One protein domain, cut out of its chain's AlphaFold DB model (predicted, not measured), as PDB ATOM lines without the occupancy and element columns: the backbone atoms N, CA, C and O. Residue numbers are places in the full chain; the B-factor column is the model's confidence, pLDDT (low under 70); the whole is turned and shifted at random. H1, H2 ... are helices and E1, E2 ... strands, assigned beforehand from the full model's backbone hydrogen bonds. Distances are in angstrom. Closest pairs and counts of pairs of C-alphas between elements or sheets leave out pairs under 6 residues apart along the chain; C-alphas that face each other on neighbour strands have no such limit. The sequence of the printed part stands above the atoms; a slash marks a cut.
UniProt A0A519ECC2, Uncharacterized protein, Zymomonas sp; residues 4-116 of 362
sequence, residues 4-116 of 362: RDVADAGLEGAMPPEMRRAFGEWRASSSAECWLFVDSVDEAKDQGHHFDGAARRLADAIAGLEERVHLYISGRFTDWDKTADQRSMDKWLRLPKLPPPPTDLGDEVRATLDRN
ATOM      1  N   ARG A   4     397.062  -9.144 513.870       85.06
ATOM      2  CA  ARG A   4     396.751  -8.057 514.802       85.06
ATOM      3  C   ARG A   4     395.952  -8.553 515.999       85.06
ATOM      4  O   ARG A   4     396.378  -8.361 517.130       85.06
ATOM      5  N   ASP A   5     394.818  -9.210 515.768       86.31
ATOM      6  CA  ASP A   5     393.946  -9.623 516.871       86.31
ATOM      7  C   ASP A   5     394.690 -10.590 517.812       86.31
ATOM      8  O   ASP A   5     394.511 -10.549 519.030       86.31
ATOM      9  N   VAL A   6     395.594 -11.413 517.270       88.50
ATOM     10  CA  VAL A   6     396.493 -12.252 518.071       88.50
ATOM     11  C   VAL A   6     397.530 -11.408 518.829       88.50
ATOM     12  O   VAL A   6     397.768 -11.650 520.018       88.50
ATOM     13  N   ALA A   7     398.120 -10.395 518.192       86.19
ATOM     14  CA  ALA A   7     399.043  -9.451 518.827       86.19
ATOM     15  C   ALA A   7     398.398  -8.656 519.975       86.19
ATOM     16  O   ALA A   7     399.098  -8.337 520.933       86.19
ATOM     17  N   ASP A   8     397.091  -8.394 519.911       85.75
ATOM     18  CA  ASP A   8     396.348  -7.587 520.886       85.75
ATOM     19  C   ASP A   8     395.701  -8.415 521.986       85.75
ATOM     20  O   ASP A   8     395.961  -8.192 523.173       85.75
ATOM     21  N   ALA A   9     394.944  -9.443 521.611       87.31
ATOM     22  CA  ALA A   9     394.126 -10.240 522.525       87.31
ATOM     23  C   ALA A   9     394.656 -11.667 522.755       87.31
ATOM     24  O   ALA A   9     394.140 -12.383 523.615       87.31
ATOM     25  N   GLY A  10     395.688 -12.090 522.019       88.12
ATOM     26  CA  GLY A  10     396.179 -13.471 522.034       88.12
ATOM     27  C   GLY A  10     395.315 -14.399 521.179       88.12
ATOM     28  O   GLY A  10     394.239 -14.020 520.717       88.12
ATOM     29  N   LEU A  11     395.787 -15.633 520.964       88.62
ATOM     30  CA  LEU A  11     395.153 -16.575 520.036       88.62
ATOM     31  C   LEU A  11     393.677 -16.840 520.376       88.62
ATOM     32  O   LEU A  11     392.799 -16.647 519.541       88.62
ATOM     33  N   GLU A  12     393.386 -17.220 521.620       88.12
ATOM     34  CA  GLU A  12     392.016 -17.530 522.054       88.12
ATOM     35  C   GLU A  12     391.123 -16.280 522.134       88.12
ATOM     36  O   GLU A  12     389.913 -16.358 521.899       88.12
ATOM     37  N   GLY A  13     391.709 -15.118 522.443       88.69
ATOM     38  CA  GLY A  13     391.006 -13.835 522.467       88.69
ATOM     39  C   GLY A  13     390.539 -13.401 521.077       88.69
ATOM     40  O   GLY A  13     389.422 -12.909 520.939       88.69
ATOM     41  N   ALA A  14     391.347 -13.679 520.050       88.81
ATOM     42  CA  ALA A  14     391.046 -13.402 518.646       88.81
ATOM     43  C   ALA A  14     390.004 -14.352 518.020       88.81
ATOM     44  O   ALA A  14     389.493 -14.091 516.929       88.81
ATOM     45  N   MET A  15     389.692 -15.478 518.671       91.25
ATOM     46  CA  MET A  15     388.745 -16.469 518.155       91.25
ATOM     47  C   MET A  15     387.288 -16.116 518.493       91.25
ATOM     48  O   MET A  15     386.980 -15.794 519.644       91.25
ATOM     49  N   PRO A  16     386.343 -16.286 517.547       90.19
ATOM     50  CA  PRO A  16     384.918 -16.344 517.866       90.19
ATOM     51  C   PRO A  16     384.598 -17.491 518.846       90.19
ATOM     52  O   PRO A  16     385.339 -18.478 518.894       90.19
ATOM     53  N   PRO A  17     383.479 -17.427 519.596       91.38
ATOM     54  CA  PRO A  17     383.159 -18.410 520.639       91.38
ATOM     55  C   PRO A  17     383.175 -19.875 520.178       91.38
ATOM     56  O   PRO A  17     383.686 -20.737 520.889       91.38
ATOM     57  N   GLU A  18     382.656 -20.162 518.983       91.38
ATOM     58  CA  GLU A  18     382.615 -21.525 518.435       91.38
ATOM     59  C   GLU A  18     384.014 -22.065 518.125       91.38
ATOM     60  O   GLU A  18     384.344 -23.189 518.499       91.38
ATOM     61  N   MET A  19     384.859 -21.235 517.507       91.12
ATOM     62  CA  MET A  19     386.248 -21.575 517.203       91.12
ATOM     63  C   MET A  19     387.061 -21.770 518.483       91.12
ATOM     64  O   MET A  19     387.848 -22.705 518.568       91.12
ATOM     65  N   ARG A  20     386.823 -20.943 519.509       93.00
ATOM     66  CA  ARG A  20     387.468 -21.088 520.819       93.00
ATOM     67  C   ARG A  20     387.101 -22.411 521.491       93.00
ATOM     68  O   ARG A  20     387.970 -23.060 522.065       93.00
ATOM     69  N   ARG A  21     385.835 -22.837 521.398       92.88
ATOM     70  CA  ARG A  21     385.403 -24.147 521.908       92.88
ATOM     71  C   ARG A  21     386.102 -25.287 521.164       92.88
ATOM     72  O   ARG A  21     386.688 -26.143 521.817       92.88
ATOM     73  N   ALA A  22     386.096 -25.257 519.830       92.25
ATOM     74  CA  ALA A  22     386.772 -26.263 519.007       92.25
ATOM     75  C   ALA A  22     388.283 -26.323 519.294       92.25
ATOM     76  O   ALA A  22     388.864 -27.403 519.385       92.25
ATOM     77  N   PHE A  23     388.917 -25.168 519.506       92.88
ATOM     78  CA  PHE A  23     390.317 -25.090 519.907       92.88
ATOM     79  C   PHE A  23     390.549 -25.746 521.275       92.88
ATOM     80  O   PHE A  23     391.456 -26.562 521.414       92.88
ATOM     81  N   GLY A  24     389.697 -25.473 522.267       92.50
ATOM     82  CA  GLY A  24     389.759 -26.128 523.579       92.50
ATOM     83  C   GLY A  24     389.584 -27.650 523.510       92.50
ATOM     84  O   GLY A  24     390.339 -28.386 524.144       92.50
ATOM     85  N   GLU A  25     388.640 -28.132 522.698       93.38
ATOM     86  CA  GLU A  25     388.430 -29.564 522.441       93.38
ATOM     87  C   GLU A  25     389.668 -30.212 521.798       93.38
ATOM     88  O   GLU A  25     390.107 -31.281 522.227       93.38
ATOM     89  N   TRP A  26     390.298 -29.541 520.828       94.56
ATOM     90  CA  TRP A  26     391.551 -29.994 520.222       94.56
ATOM     91  C   TRP A  26     392.723 -30.038 521.219       94.56
ATOM     92  O   TRP A  26     393.518 -30.985 521.185       94.56
ATOM     93  N   ARG A  27     392.828 -29.061 522.134       91.81
ATOM     94  CA  ARG A  27     393.865 -29.065 523.186       91.81
ATOM     95  C   ARG A  27     393.704 -30.255 524.130       91.81
ATOM     96  O   ARG A  27     394.707 -30.827 524.547       91.81
ATOM     97  N   ALA A  28     392.464 -30.631 524.444       92.06
ATOM     98  CA  ALA A  28     392.155 -31.778 525.299       92.06
ATOM     99  C   ALA A  28     392.319 -33.135 524.587       92.06
ATOM    100  O   ALA A  28     392.483 -34.161 525.246       92.06
ATOM    101  N   SER A  29     392.272 -33.153 523.253       90.38
ATOM    102  CA  SER A  29     392.468 -34.364 522.456       90.38
ATOM    103  C   SER A  29     393.937 -34.789 522.409       90.38
ATOM    104  O   SER A  29     394.836 -33.966 522.244       90.38
ATOM    105  N   SER A  30     394.185 -36.097 522.497       84.25
ATOM    106  CA  SER A  30     395.529 -36.677 522.416       84.25
ATOM    107  C   SER A  30     396.030 -36.891 520.985       84.25
ATOM    108  O   SER A  30     397.223 -37.109 520.799       84.25
ATOM    109  N   SER A  31     395.144 -36.869 519.983       86.44
ATOM    110  CA  SER A  31     395.482 -37.259 518.603       86.44
ATOM    111  C   SER A  31     394.908 -36.353 517.516       86.44
ATOM    112  O   SER A  31     395.211 -36.566 516.349       86.44
ATOM    113  N   ALA A  32     394.060 -35.379 517.851       90.06
ATOM    114  CA  ALA A  32     393.498 -34.489 516.837       90.06
ATOM    115  C   ALA A  32     394.561 -33.524 516.292       90.06
ATOM    116  O   ALA A  32     395.386 -33.016 517.051       90.06
ATOM    117  N   GLU A  33     394.496 -33.219 515.003       92.06
ATOM    118  CA  GLU A  33     395.310 -32.188 514.352       92.06
ATOM    119  C   GLU A  33     394.559 -30.847 514.316       92.06
ATOM    120  O   GLU A  33     393.325 -30.809 514.365       92.06
ATOM    121  N   CYS A  34     395.297 -29.735 514.266       92.06
ATOM    122  CA  CYS A  34     394.741 -28.387 514.159       92.06
ATOM    123  C   CYS A  34     395.447 -27.590 513.071       92.06
ATOM    124  O   CYS A  34     396.671 -27.509 513.046       92.06
ATOM    125  N   TRP A  35     394.660 -26.937 512.217       93.75
ATOM    126  CA  TRP A  35     395.147 -26.000 511.213       93.75
ATOM    127  C   TRP A  35     394.796 -24.578 511.638       93.75
ATOM    128  O   TRP A  35     393.621 -24.227 511.772       93.75
ATOM    129  N   LEU A  36     395.821 -23.758 511.846       92.62
ATOM    130  CA  LEU A  36     395.692 -22.351 512.196       92.62
ATOM    131  C   LEU A  36     396.045 -21.492 510.983       92.62
ATOM    132  O   LEU A  36     397.184 -21.493 510.524       92.62
ATOM    133  N   PHE A  37     395.061 -20.736 510.496       92.56
ATOM    134  CA  PHE A  37     395.231 -19.737 509.441       92.56
ATOM    135  C   PHE A  37     395.174 -18.333 510.055       92.56
ATOM    136  O   PHE A  37     394.138 -17.932 510.608       92.56
ATOM    137  N   VAL A  38     396.286 -17.601 509.974       90.69
ATOM    138  CA  VAL A  38     396.460 -16.274 510.579       90.69
ATOM    139  C   VAL A  38     396.726 -15.232 509.489       90.69
ATOM    140  O   VAL A  38     397.706 -15.339 508.758       90.69
ATOM    141  N   ASP A  39     395.855 -14.228 509.395       87.06
ATOM    142  CA  ASP A  39     395.795 -13.267 508.281       87.06
ATOM    143  C   ASP A  39     396.024 -11.808 508.718       87.06
ATOM    144  O   ASP A  39     395.777 -11.447 509.849       87.06
ATOM    145  N   SER A  40     396.504 -10.886 507.910       81.06
ATOM    146  CA  SER A  40     397.829 -10.963 507.322       81.06
ATOM    147  C   SER A  40     398.864 -10.228 508.205       81.06
ATOM    148  O   SER A  40     398.522  -9.432 509.084       81.06
ATOM    149  N   VAL A  41     400.161 -10.479 507.990       80.06
ATOM    150  CA  VAL A  41     401.262  -9.780 508.695       80.06
ATOM    151  C   VAL A  41     401.308  -8.281 508.371       80.06
ATOM    152  O   VAL A  41     401.657  -7.476 509.239       80.06
ATOM    153  N   ASP A  42     400.962  -7.894 507.141       70.88
ATOM    154  CA  ASP A  42     400.967  -6.500 506.688       70.88
ATOM    155  C   ASP A  42     399.975  -5.625 507.461       70.88
ATOM    156  O   ASP A  42     400.364  -4.565 507.952       70.88
ATOM    157  N   GLU A  43     398.746  -6.096 507.688       72.06
ATOM    158  CA  GLU A  43     397.730  -5.329 508.424       72.06
ATOM    159  C   GLU A  43     398.130  -5.041 509.880       72.06
ATOM    160  O   GLU A  43     397.822  -3.977 510.423       72.06
ATOM    161  N   ALA A  44     398.839  -5.973 510.523       73.69
ATOM    162  CA  ALA A  44     399.337  -5.783 511.884       73.69
ATOM    163  C   ALA A  44     400.421  -4.696 511.935       73.69
ATOM    164  O   ALA A  44     400.386  -3.808 512.792       73.69
ATOM    165  N   LYS A  45     401.362  -4.732 510.986       72.62
ATOM    166  CA  LYS A  45     402.433  -3.736 510.878       72.62
ATOM    167  C   LYS A  45     401.894  -2.343 510.546       72.62
ATOM    168  O   LYS A  45     402.406  -1.366 511.086       72.62
ATOM    169  N   ASP A  46     400.844  -2.244 509.729       65.12
ATOM    170  CA  ASP A  46     400.170  -0.974 509.415       65.12
ATOM    171  C   ASP A  46     399.647  -0.233 510.649       65.12
ATOM    172  O   ASP A  46     399.565   0.994 510.658       65.12
ATOM    173  N   GLN A  47     399.328  -0.969 511.711       65.62
ATOM    174  CA  GLN A  47     398.786  -0.428 512.957       65.62
ATOM    175  C   GLN A  47     399.849  -0.343 514.064       65.62
ATOM    176  O   GLN A  47     399.526  -0.115 515.225       65.62
ATOM    177  N   GLY A  48     401.131  -0.490 513.705       66.25
ATOM    178  CA  GLY A  48     402.262  -0.363 514.624       66.25
ATOM    179  C   GLY A  48     402.583  -1.629 515.423       66.25
ATOM    180  O   GLY A  48     403.409  -1.576 516.335       66.25
ATOM    181  N   HIS A  49     401.980  -2.777 515.100       67.50
ATOM    182  CA  HIS A  49     402.321  -4.039 515.755       67.50
ATOM    183  C   HIS A  49     403.526  -4.696 515.080       67.50
ATOM    184  O   HIS A  49     403.535  -4.966 513.879       67.50
ATOM    185  N   HIS A  50     404.542  -5.031 515.875       74.38
ATOM    186  CA  HIS A  50     405.638  -5.876 515.413       74.38
ATOM    187  C   HIS A  50     405.209  -7.346 515.399       74.38
ATOM    188  O   HIS A  50     404.685  -7.860 516.391       74.38
ATOM    189  N   PHE A  51     405.506  -8.040 514.297       82.56
ATOM    190  CA  PHE A  51     405.176  -9.454 514.113       82.56
ATOM    191  C   PHE A  51     405.717 -10.362 515.237       82.56
ATOM    192  O   PHE A  51     405.038 -11.306 515.633       82.56
ATOM    193  N   ASP A  52     406.874 -10.033 515.830       85.88
ATOM    194  CA  ASP A  52     407.467 -10.764 516.968       85.88
ATOM    195  C   ASP A  52     406.480 -10.961 518.134       85.88
ATOM    196  O   ASP A  52     406.390 -12.048 518.706       85.88
ATOM    197  N   GLY A  53     405.681  -9.934 518.447       86.00
ATOM    198  CA  GLY A  53     404.699  -9.999 519.528       86.00
ATOM    199  C   GLY A  53     403.579 -11.004 519.250       86.00
ATOM    200  O   GLY A  53     403.205 -11.765 520.146       86.00
ATOM    201  N   ALA A  54     403.082 -11.036 518.011       88.81
ATOM    202  CA  ALA A  54     402.085 -12.004 517.565       88.81
ATOM    203  C   ALA A  54     402.668 -13.424 517.534       88.81
ATOM    204  O   ALA A  54     402.061 -14.343 518.078       88.81
ATOM    205  N   ALA A  55     403.868 -13.588 516.970       90.50
ATOM    206  CA  ALA A  55     404.563 -14.869 516.879       90.50
ATOM    207  C   ALA A  55     404.792 -15.493 518.263       90.50
ATOM    208  O   ALA A  55     404.498 -16.669 518.466       90.50
ATOM    209  N   ARG A  56     405.220 -14.695 519.250       91.00
ATOM    210  CA  ARG A  56     405.361 -15.157 520.636       91.00
ATOM    211  C   ARG A  56     404.036 -15.645 521.222       91.00
ATOM    212  O   ARG A  56     403.986 -16.721 521.801       91.00
ATOM    213  N   ARG A  57     402.952 -14.883 521.056       90.81
ATOM    214  CA  ARG A  57     401.632 -15.264 521.591       90.81
ATOM    215  C   ARG A  57     401.053 -16.501 520.909       90.81
ATOM    216  O   ARG A  57     400.349 -17.271 521.558       90.81
ATOM    217  N   LEU A  58     401.340 -16.690 519.621       92.19
ATOM    218  CA  LEU A  58     401.025 -17.926 518.908       92.19
ATOM    219  C   LEU A  58     401.785 -19.104 519.518       92.19
ATOM    220  O   LEU A  58     401.155 -20.102 519.858       92.19
ATOM    221  N   ALA A  59     403.098 -18.958 519.720       91.44
ATOM    222  CA  ALA A  59     403.942 -19.976 520.341       91.44
ATOM    223  C   ALA A  59     403.442 -20.364 521.740       91.44
ATOM    224  O   ALA A  59     403.270 -21.545 522.029       91.44
ATOM    225  N   ASP A  60     403.116 -19.375 522.578       90.62
ATOM    226  CA  ASP A  60     402.578 -19.601 523.925       90.62
ATOM    227  C   ASP A  60     401.260 -20.396 523.896       90.62
ATOM    228  O   ASP A  60     401.003 -21.237 524.759       90.62
ATOM    229  N   ALA A  61     400.412 -20.156 522.893       90.12
ATOM    230  CA  ALA A  61     399.117 -20.816 522.783       90.12
ATOM    231  C   ALA A  61     399.216 -22.279 522.313       90.12
ATOM    232  O   ALA A  61     398.373 -23.099 522.689       90.12
ATOM    233  N   ILE A  62     400.240 -22.615 521.522       90.50
ATOM    234  CA  ILE A  62     400.481 -23.968 520.991       90.50
ATOM    235  C   ILE A  62     401.555 -24.744 521.768       90.50
ATOM    236  O   ILE A  62     401.831 -25.892 521.428       90.50
ATOM    237  N   ALA A  63     402.145 -24.148 522.807       89.69
ATOM    238  CA  ALA A  63     403.216 -24.752 523.590       89.69
ATOM    239  C   ALA A  63     402.830 -26.142 524.130       89.69
ATOM    240  O   ALA A  63     401.776 -26.323 524.749       89.69
ATOM    241  N   GLY A  64     403.697 -27.129 523.897       85.56
ATOM    242  CA  GLY A  64     403.485 -28.540 524.231       85.56
ATOM    243  C   GLY A  64     402.581 -29.311 523.262       85.56
ATOM    244  O   GLY A  64     402.380 -30.512 523.455       85.56
ATOM    245  N   LEU A  65     402.026 -28.649 522.244       88.88
ATOM    246  CA  LEU A  65     401.144 -29.217 521.220       88.88
ATOM    247  C   LEU A  65     401.724 -29.063 519.803       88.88
ATOM    248  O   LEU A  65     401.001 -29.215 518.819       88.88
ATOM    249  N   GLU A  66     403.022 -28.774 519.694       87.75
ATOM    250  CA  GLU A  66     403.694 -28.403 518.444       87.75
ATOM    251  C   GLU A  66     403.674 -29.531 517.400       87.75
ATOM    252  O   GLU A  66     403.699 -29.269 516.207       87.75
ATOM    253  N   GLU A  67     403.581 -30.787 517.844       86.06
ATOM    254  CA  GLU A  67     403.484 -31.978 516.984       86.06
ATOM    255  C   GLU A  67     402.096 -32.164 516.340       86.06
ATOM    256  O   GLU A  67     401.921 -33.065 515.529       86.06
ATOM    257  N   ARG A  68     401.082 -31.373 516.717       88.81
ATOM    258  CA  ARG A  68     399.690 -31.550 516.253       88.81
ATOM    259  C   ARG A  68     399.100 -30.299 515.611       88.81
ATOM    260  O   ARG A  68     397.879 -30.204 515.466       88.81
ATOM    261  N   VAL A  69     399.939 -29.315 515.303       91.19
ATOM    262  CA  VAL A  69     399.509 -28.019 514.785       91.19
ATOM    263  C   VAL A  69     400.188 -27.712 513.457       91.19
ATOM    264  O   VAL A  69     401.397 -27.850 513.314       91.19
ATOM    265  N   HIS A  70     399.394 -27.243 512.503       91.00
ATOM    266  CA  HIS A  70     399.841 -26.727 511.219       91.00
ATOM    267  C   HIS A  70     399.544 -25.234 511.181       91.00
ATOM    268  O   HIS A  70     398.391 -24.820 511.336       91.00
ATOM    269  N   LEU A  71     400.577 -24.419 510.993       91.00
ATOM    270  CA  LEU A  71     400.466 -22.967 511.047       91.00
ATOM    271  C   LEU A  71     400.698 -22.359 509.664       91.00
ATOM    272  O   LEU A  71     401.775 -22.491 509.093       91.00
ATOM    273  N   TYR A  72     399.695 -21.639 509.168       92.25
ATOM    274  CA  TYR A  72     399.761 -20.871 507.931       92.25
ATOM    275  C   TYR A  72     399.561 -19.395 508.252       92.25
ATOM    276  O   TYR A  72     398.547 -19.006 508.836       92.25
ATOM    277  N   ILE A  73     400.529 -18.573 507.860       89.81
ATOM    278  CA  ILE A  73     400.494 -17.125 508.057       89.81
ATOM    279  C   ILE A  73     400.545 -16.465 506.682       89.81
ATOM    280  O   ILE A  73     401.488 -16.690 505.925       89.81
ATOM    281  N   SER A  74     399.528 -15.673 506.348       89.44
ATOM    282  CA  SER A  74     399.496 -14.889 505.112       89.44
ATOM    283  C   SER A  74     400.121 -13.508 505.312       89.44
ATOM    284  O   SER A  74     400.183 -12.957 506.412       89.44
ATOM    285  N   GLY A  75     400.604 -12.933 504.217       81.31
ATOM    286  CA  GLY A  75     401.195 -11.604 504.191       81.31
ATOM    287  C   GLY A  75     401.461 -11.154 502.763       81.31
ATOM    288  O   GLY A  75     401.593 -11.975 501.850       81.31
ATOM    289  N   ARG A  76     401.577  -9.846 502.557       74.19
ATOM    290  CA  ARG A  76     402.096  -9.297 501.301       74.19
ATOM    291  C   ARG A  76     403.593  -9.542 501.186       74.19
ATOM    292  O   ARG A  76     404.362  -9.207 502.082       74.19
ATOM    293  N   PHE A  77     404.022 -10.049 500.032       68.12
ATOM    294  CA  PHE A  77     405.439 -10.314 499.763       68.12
ATOM    295  C   PHE A  77     406.322  -9.062 499.911       68.12
ATOM    296  O   PHE A  77     407.439  -9.158 500.407       68.12
ATOM    297  N   THR A  78     405.819  -7.892 499.509       63.22
ATOM    298  CA  THR A  78     406.530  -6.605 499.609       63.22
ATOM    299  C   THR A  78     406.751  -6.140 501.043       63.22
ATOM    300  O   THR A  78     407.646  -5.338 501.295       63.22
ATOM    301  N   ASP A  79     405.944  -6.640 501.974       66.06
ATOM    302  CA  ASP A  79     405.915  -6.195 503.364       66.06
ATOM    303  C   ASP A  79     406.490  -7.235 504.331       66.06
ATOM    304  O   ASP A  79     406.563  -7.004 505.543       66.06
ATOM    305  N   TRP A  80     406.943  -8.363 503.787       69.94
ATOM    306  CA  TRP A  80     407.728  -9.361 504.490       69.94
ATOM    307  C   TRP A  80     409.179  -8.890 504.641       69.94
ATOM    308  O   TRP A  80     409.944  -8.825 503.675       69.94
ATOM    309  N   ASP A  81     409.585  -8.599 505.875       70.50
ATOM    310  CA  ASP A  81     410.982  -8.353 506.210       70.50
ATOM    311  C   ASP A  81     411.690  -9.703 506.352       70.50
ATOM    312  O   ASP A  81     411.629 -10.367 507.390       70.50
ATOM    313  N   LYS A  82     412.415 -10.088 505.295       69.50
ATOM    314  CA  LYS A  82     413.192 -11.337 505.236       69.50
ATOM    315  C   LYS A  82     414.134 -11.538 506.422       69.50
ATOM    316  O   LYS A  82     414.534 -12.667 506.674       69.50
ATOM    317  N   THR A  83     414.534 -10.475 507.115       72.19
ATOM    318  CA  THR A  83     415.433 -10.559 508.263       72.19
ATOM    319  C   THR A  83     414.655 -10.563 509.572       72.19
ATOM    320  O   THR A  83     414.828 -11.476 510.378       72.19
ATOM    321  N   ALA A  84     413.822  -9.551 509.822       74.50
ATOM    322  CA  ALA A  84     413.140  -9.396 511.107       74.50
ATOM    323  C   ALA A  84     411.992 -10.401 511.295       74.50
ATOM    324  O   ALA A  84     411.889 -11.024 512.360       74.50
ATOM    325  N   ASP A  85     411.172 -10.615 510.264       78.75
ATOM    326  CA  ASP A  85     410.047 -11.548 510.347       78.75
ATOM    327  C   ASP A  85     410.556 -12.991 510.370       78.75
ATOM    328  O   ASP A  85     410.121 -13.772 511.214       78.75
ATOM    329  N   GLN A  86     411.568 -13.321 509.553       81.06
ATOM    330  CA  GLN A  86     412.208 -14.642 509.594       81.06
ATOM    331  C   GLN A  86     412.815 -14.937 510.965       81.06
ATOM    332  O   GLN A  86     412.630 -16.028 511.491       81.06
ATOM    333  N   ARG A  87     413.509 -13.971 511.586       83.75
ATOM    334  CA  ARG A  87     414.038 -14.147 512.951       83.75
ATOM    335  C   ARG A  87     412.927 -14.412 513.961       83.75
ATOM    336  O   ARG A  87     413.130 -15.212 514.867       83.75
ATOM    337  N   SER A  88     411.784 -13.749 513.817       85.94
ATOM    338  CA  SER A  88     410.628 -13.937 514.702       85.94
ATOM    339  C   SER A  88     410.014 -15.329 514.522       85.94
ATOM    340  O   SER A  88     409.779 -16.025 515.510       85.94
ATOM    341  N   MET A  89     409.832 -15.764 513.271       86.06
ATOM    342  CA  MET A  89     409.391 -17.117 512.919       86.06
ATOM    343  C   MET A  89     410.336 -18.179 513.491       86.06
ATOM    344  O   MET A  89     409.912 -19.079 514.207       86.06
ATOM    345  N   ASP A  90     411.634 -18.022 513.254       86.19
ATOM    346  CA  ASP A  90     412.677 -18.915 513.745       86.19
ATOM    347  C   ASP A  90     412.752 -18.962 515.273       86.19
ATOM    348  O   ASP A  90     413.086 -19.981 515.870       86.19
ATOM    349  N   LYS A  91     412.506 -17.843 515.940       87.75
ATOM    350  CA  LYS A  91     412.617 -17.776 517.392       87.75
ATOM    351  C   LYS A  91     411.418 -18.418 518.083       87.75
ATOM    352  O   LYS A  91     411.607 -19.092 519.092       87.75
ATOM    353  N   TRP A  92     410.212 -18.180 517.572       89.38
ATOM    354  CA  TRP A  92     408.971 -18.505 518.278       89.38
ATOM    355  C   TRP A  92     408.191 -19.663 517.657       89.38
ATOM    356  O   TRP A  92     407.551 -20.412 518.382       89.38
ATOM    357  N   LEU A  93     408.246 -19.832 516.339       87.56
ATOM    358  CA  LEU A  93     407.365 -20.726 515.579       87.56
ATOM    359  C   LEU A  93     408.121 -21.890 514.924       87.56
ATOM    360  O   LEU A  93     407.681 -22.438 513.917       87.56
ATOM    361  N   ARG A  94     409.259 -22.291 515.502       83.38
ATOM    362  CA  ARG A  94     409.961 -23.517 515.108       83.38
ATOM    363  C   ARG A  94     409.203 -24.734 515.617       83.38
ATOM    364  O   ARG A  94     409.248 -25.043 516.807       83.38
ATOM    365  N   LEU A  95     408.538 -25.425 514.699       80.88
ATOM    366  CA  LEU A  95     407.812 -26.657 514.982       80.88
ATOM    367  C   LEU A  95     408.727 -27.881 514.801       80.88
ATOM    368  O   LEU A  95     409.651 -27.863 513.978       80.88
ATOM    369  N   PRO A  96     408.532 -28.946 515.595       76.69
ATOM    370  CA  PRO A  96     409.285 -30.177 515.439       76.69
ATOM    371  C   PRO A  96     408.869 -30.885 514.149       76.69
ATOM    372  O   PRO A  96     407.687 -31.022 513.852       76.69
ATOM    373  N   LYS A  97     409.850 -31.397 513.414       70.75
ATOM    374  CA  LYS A  97     409.631 -32.259 512.261       70.75
ATOM    375  C   LYS A  97     409.043 -33.581 512.740       70.75
ATOM    376  O   LYS A  97     409.678 -34.320 513.497       70.75
ATOM    377  N   LEU A  98     407.832 -33.875 512.287       65.31
ATOM    378  CA  LEU A  98     407.183 -35.150 512.552       65.31
ATOM    379  C   LEU A  98     407.847 -36.257 511.719       65.31
ATOM    380  O   LEU A  98     408.149 -36.043 510.540       65.31
ATOM    381  N   PRO A  99     408.101 -37.444 512.301       63.59
ATOM    382  CA  PRO A  99     408.497 -38.594 511.506       63.59
ATOM    383  C   PRO A  99     407.368 -38.937 510.520       63.59
ATOM    384  O   PRO A  99     406.192 -38.795 510.872       63.59
ATOM    385  N   PRO A 100     407.695 -39.381 509.293       63.16
ATOM    386  CA  PRO A 100     406.677 -39.832 508.356       63.16
ATOM    387  C   PRO A 100     405.852 -40.962 508.993       63.16
ATOM    388  O   PRO A 100     406.401 -41.746 509.776       63.16
ATOM    389  N   PRO A 101     404.546 -41.057 508.684       65.62
ATOM    390  CA  PRO A 101     403.729 -42.150 509.187       65.62
ATOM    391  C   PRO A 101     404.351 -43.491 508.763       65.62
ATOM    392  O   PRO A 101     404.798 -43.604 507.617       65.62
ATOM    393  N   PRO A 102     404.417 -44.489 509.665       64.19
ATOM    394  CA  PRO A 102     405.026 -45.774 509.354       64.19
ATOM    395  C   PRO A 102     404.305 -46.412 508.166       64.19
ATOM    396  O   PRO A 102     403.075 -46.469 508.116       64.19
ATOM    397  N   THR A 103     405.089 -46.860 507.192       66.69
ATOM    398  CA  THR A 103     404.589 -47.456 505.951       66.69
ATOM    399  C   THR A 103     404.243 -48.936 506.106       66.69
ATOM    400  O   THR A 103     403.437 -49.450 505.329       66.69
ATOM    401  N   ASP A 104     404.805 -49.613 507.115       72.12
ATOM    402  CA  ASP A 104     404.502 -51.002 507.459       72.12
ATOM    403  C   ASP A 104     404.641 -51.318 508.972       72.12
ATOM    404  O   ASP A 104     405.038 -50.485 509.788       72.12
ATOM    405  N   LEU A 105     404.293 -52.555 509.353       67.19
ATOM    406  CA  LEU A 105     404.341 -53.050 510.739       67.19
ATOM    407  C   LEU A 105     405.783 -53.146 511.288       67.19
ATOM    408  O   LEU A 105     405.999 -53.076 512.496       67.19
ATOM    409  N   GLY A 106     406.780 -53.325 510.416       66.69
ATOM    410  CA  GLY A 106     408.195 -53.345 510.788       66.69
ATOM    411  C   GLY A 106     408.720 -51.949 511.130       66.69
ATOM    412  O   GLY A 106     409.485 -51.801 512.087       66.69
ATOM    413  N   ASP A 107     408.256 -50.931 510.406       61.34
ATOM    414  CA  ASP A 107     408.501 -49.514 510.676       61.34
ATOM    415  C   ASP A 107     407.859 -49.085 512.005       61.34
ATOM    416  O   ASP A 107     408.480 -48.363 512.784       61.34
ATOM    417  N   GLU A 108     406.661 -49.586 512.325       58.22
ATOM    418  CA  GLU A 108     405.961 -49.311 513.590       58.22
ATOM    419  C   GLU A 108     406.703 -49.895 514.815       58.22
ATOM    420  O   GLU A 108     406.870 -49.230 515.846       58.22
ATOM    421  N   VAL A 109     407.230 -51.120 514.695       63.47
ATOM    422  CA  VAL A 109     408.045 -51.762 515.744       63.47
ATOM    423  C   VAL A 109     409.404 -51.065 515.910       63.47
ATOM    424  O   VAL A 109     409.872 -50.884 517.034       63.47
ATOM    425  N   ARG A 110     410.035 -50.609 514.821       61.25
ATOM    426  CA  ARG A 110     411.263 -49.794 514.898       61.25
ATOM    427  C   ARG A 110     411.015 -48.434 515.543       61.25
ATOM    428  O   ARG A 110     411.753 -48.062 516.450       61.25
ATOM    429  N   ALA A 111     409.951 -47.736 515.149       60.28
ATOM    430  CA  ALA A 111     409.597 -46.428 515.695       60.28
ATOM    431  C   ALA A 111     409.305 -46.477 517.206       60.28
ATOM    432  O   ALA A 111     409.654 -45.552 517.939       60.28
ATOM    433  N   THR A 112     408.698 -47.565 517.694       61.19
ATOM    434  CA  THR A 112     408.425 -47.765 519.129       61.19
ATOM    435  C   THR A 112     409.680 -48.100 519.942       61.19
ATOM    436  O   THR A 112     409.800 -47.632 521.077       61.19
ATOM    437  N   LEU A 113     410.633 -48.847 519.373       59.03
ATOM    438  CA  LEU A 113     411.922 -49.155 520.006       59.03
ATOM    439  C   LEU A 113     412.866 -47.938 520.027       59.03
ATOM    440  O   LEU A 113     413.449 -47.636 521.069       59.03
ATOM    441  N   ASP A 114     412.943 -47.177 518.930       56.53
ATOM    442  CA  ASP A 114     413.785 -45.974 518.822       56.53
ATOM    443  C   ASP A 114     413.329 -44.843 519.765       56.53
ATOM    444  O   ASP A 114     414.158 -44.090 520.286       56.53
ATOM    445  N   ARG A 115     412.020 -44.757 520.064       56.28
ATOM    446  CA  ARG A 115     411.449 -43.786 521.021       56.28
ATOM    447  C   ARG A 115     411.968 -43.973 522.452       56.28
ATOM    448  O   ARG A 115     411.951 -43.015 523.225       56.28
ATOM    449  N   ASN A 116     412.424 -45.178 522.805       50.78
ATOM    450  CA  ASN A 116     412.886 -45.517 524.152       50.78
ATOM    451  C   ASN A 116     414.393 -45.306 524.369       50.78
ATOM    452  O   ASN A 116     414.802 -45.141 525.519       50.78
TER     453      ASN A 116
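AT A GLANCE: This is residues 4 to 116 of the 362 residues of an uncharacterized protein of Zymomonas sp (UniProt A0A519ECC2). Helix H5 lies over one face of a small ribbon of two strands, E1 and E2, with H6 side by side with H5 and the short helices H1 and H2 on H5's other side. From this body residues 93 to 104 lead away to distant H7; residues 103 to 109 stick out. The printed part has 113 residues, mostly helix by its named elements, in the order H1 H2 H3 E1 H4 H5 E2 H6 H7, with E1 and E2 parallel. It is loose, with a radius of gyration of the C-alphas of 16.8 A, and spans 53 by 35 by 20 A.

HOW THE PARTS SIT: H1, residues 4 to 9, and H2, residues 11 to 14, touch only at the corner, closest at C-alphas 5 and 14, 5.1 A. H3, residues 17 to 28, is close to H2 but not clearly touching, with C-alphas 12 and 20 at 5.9 A. E1, residues 34 to 38, and E2, residues 69 to 73, are parallel at 15 degrees; N 36 and O 70 are 2.8 A apart, within hydrogen-bond range. H4, residues 41 to 46, touches H1, closest at C-alphas 44 and 4, 4.5 A. The hub, H5, residues 51 to 62, touches H1 at a steep tilt of 55 degrees, closest at C-alphas 54 and 7, 4.2 A. E1, H4, H5 and E2 form a strand-helix-strand unit, parallel strands joined through helices, with a right-handed crossover. H6, residues 84 to 92, touches H5 the same way at a shallow tilt of 19 degrees, closest at C-alphas 88 and 52, 5.0 A. H7, residues 105 to 116, touches no helix. Every O i to N i+4 pair is within hydrogen-bond range in H1, H3, H4, H5 and H6, against 7 of 8 in H7; H2 is too short for one.

IN THESE COORDINATES: H1 begins at C-alpha 4, (396.751, -8.057, 514.802), and H7 ends at C-alpha 116, (412.886, -45.517, 524.152). H3 is 16.8 A long, H5 16.7 A and H7 17.6 A.

THE WHOLE: The C-alphas of Gln 47 and Gly 106, the two farthest apart, are 53.8 A apart. The printed part has no cut, and the link from H6 to H7 is long. Confidence is under 70 in 27 residues, among them 105 to 116.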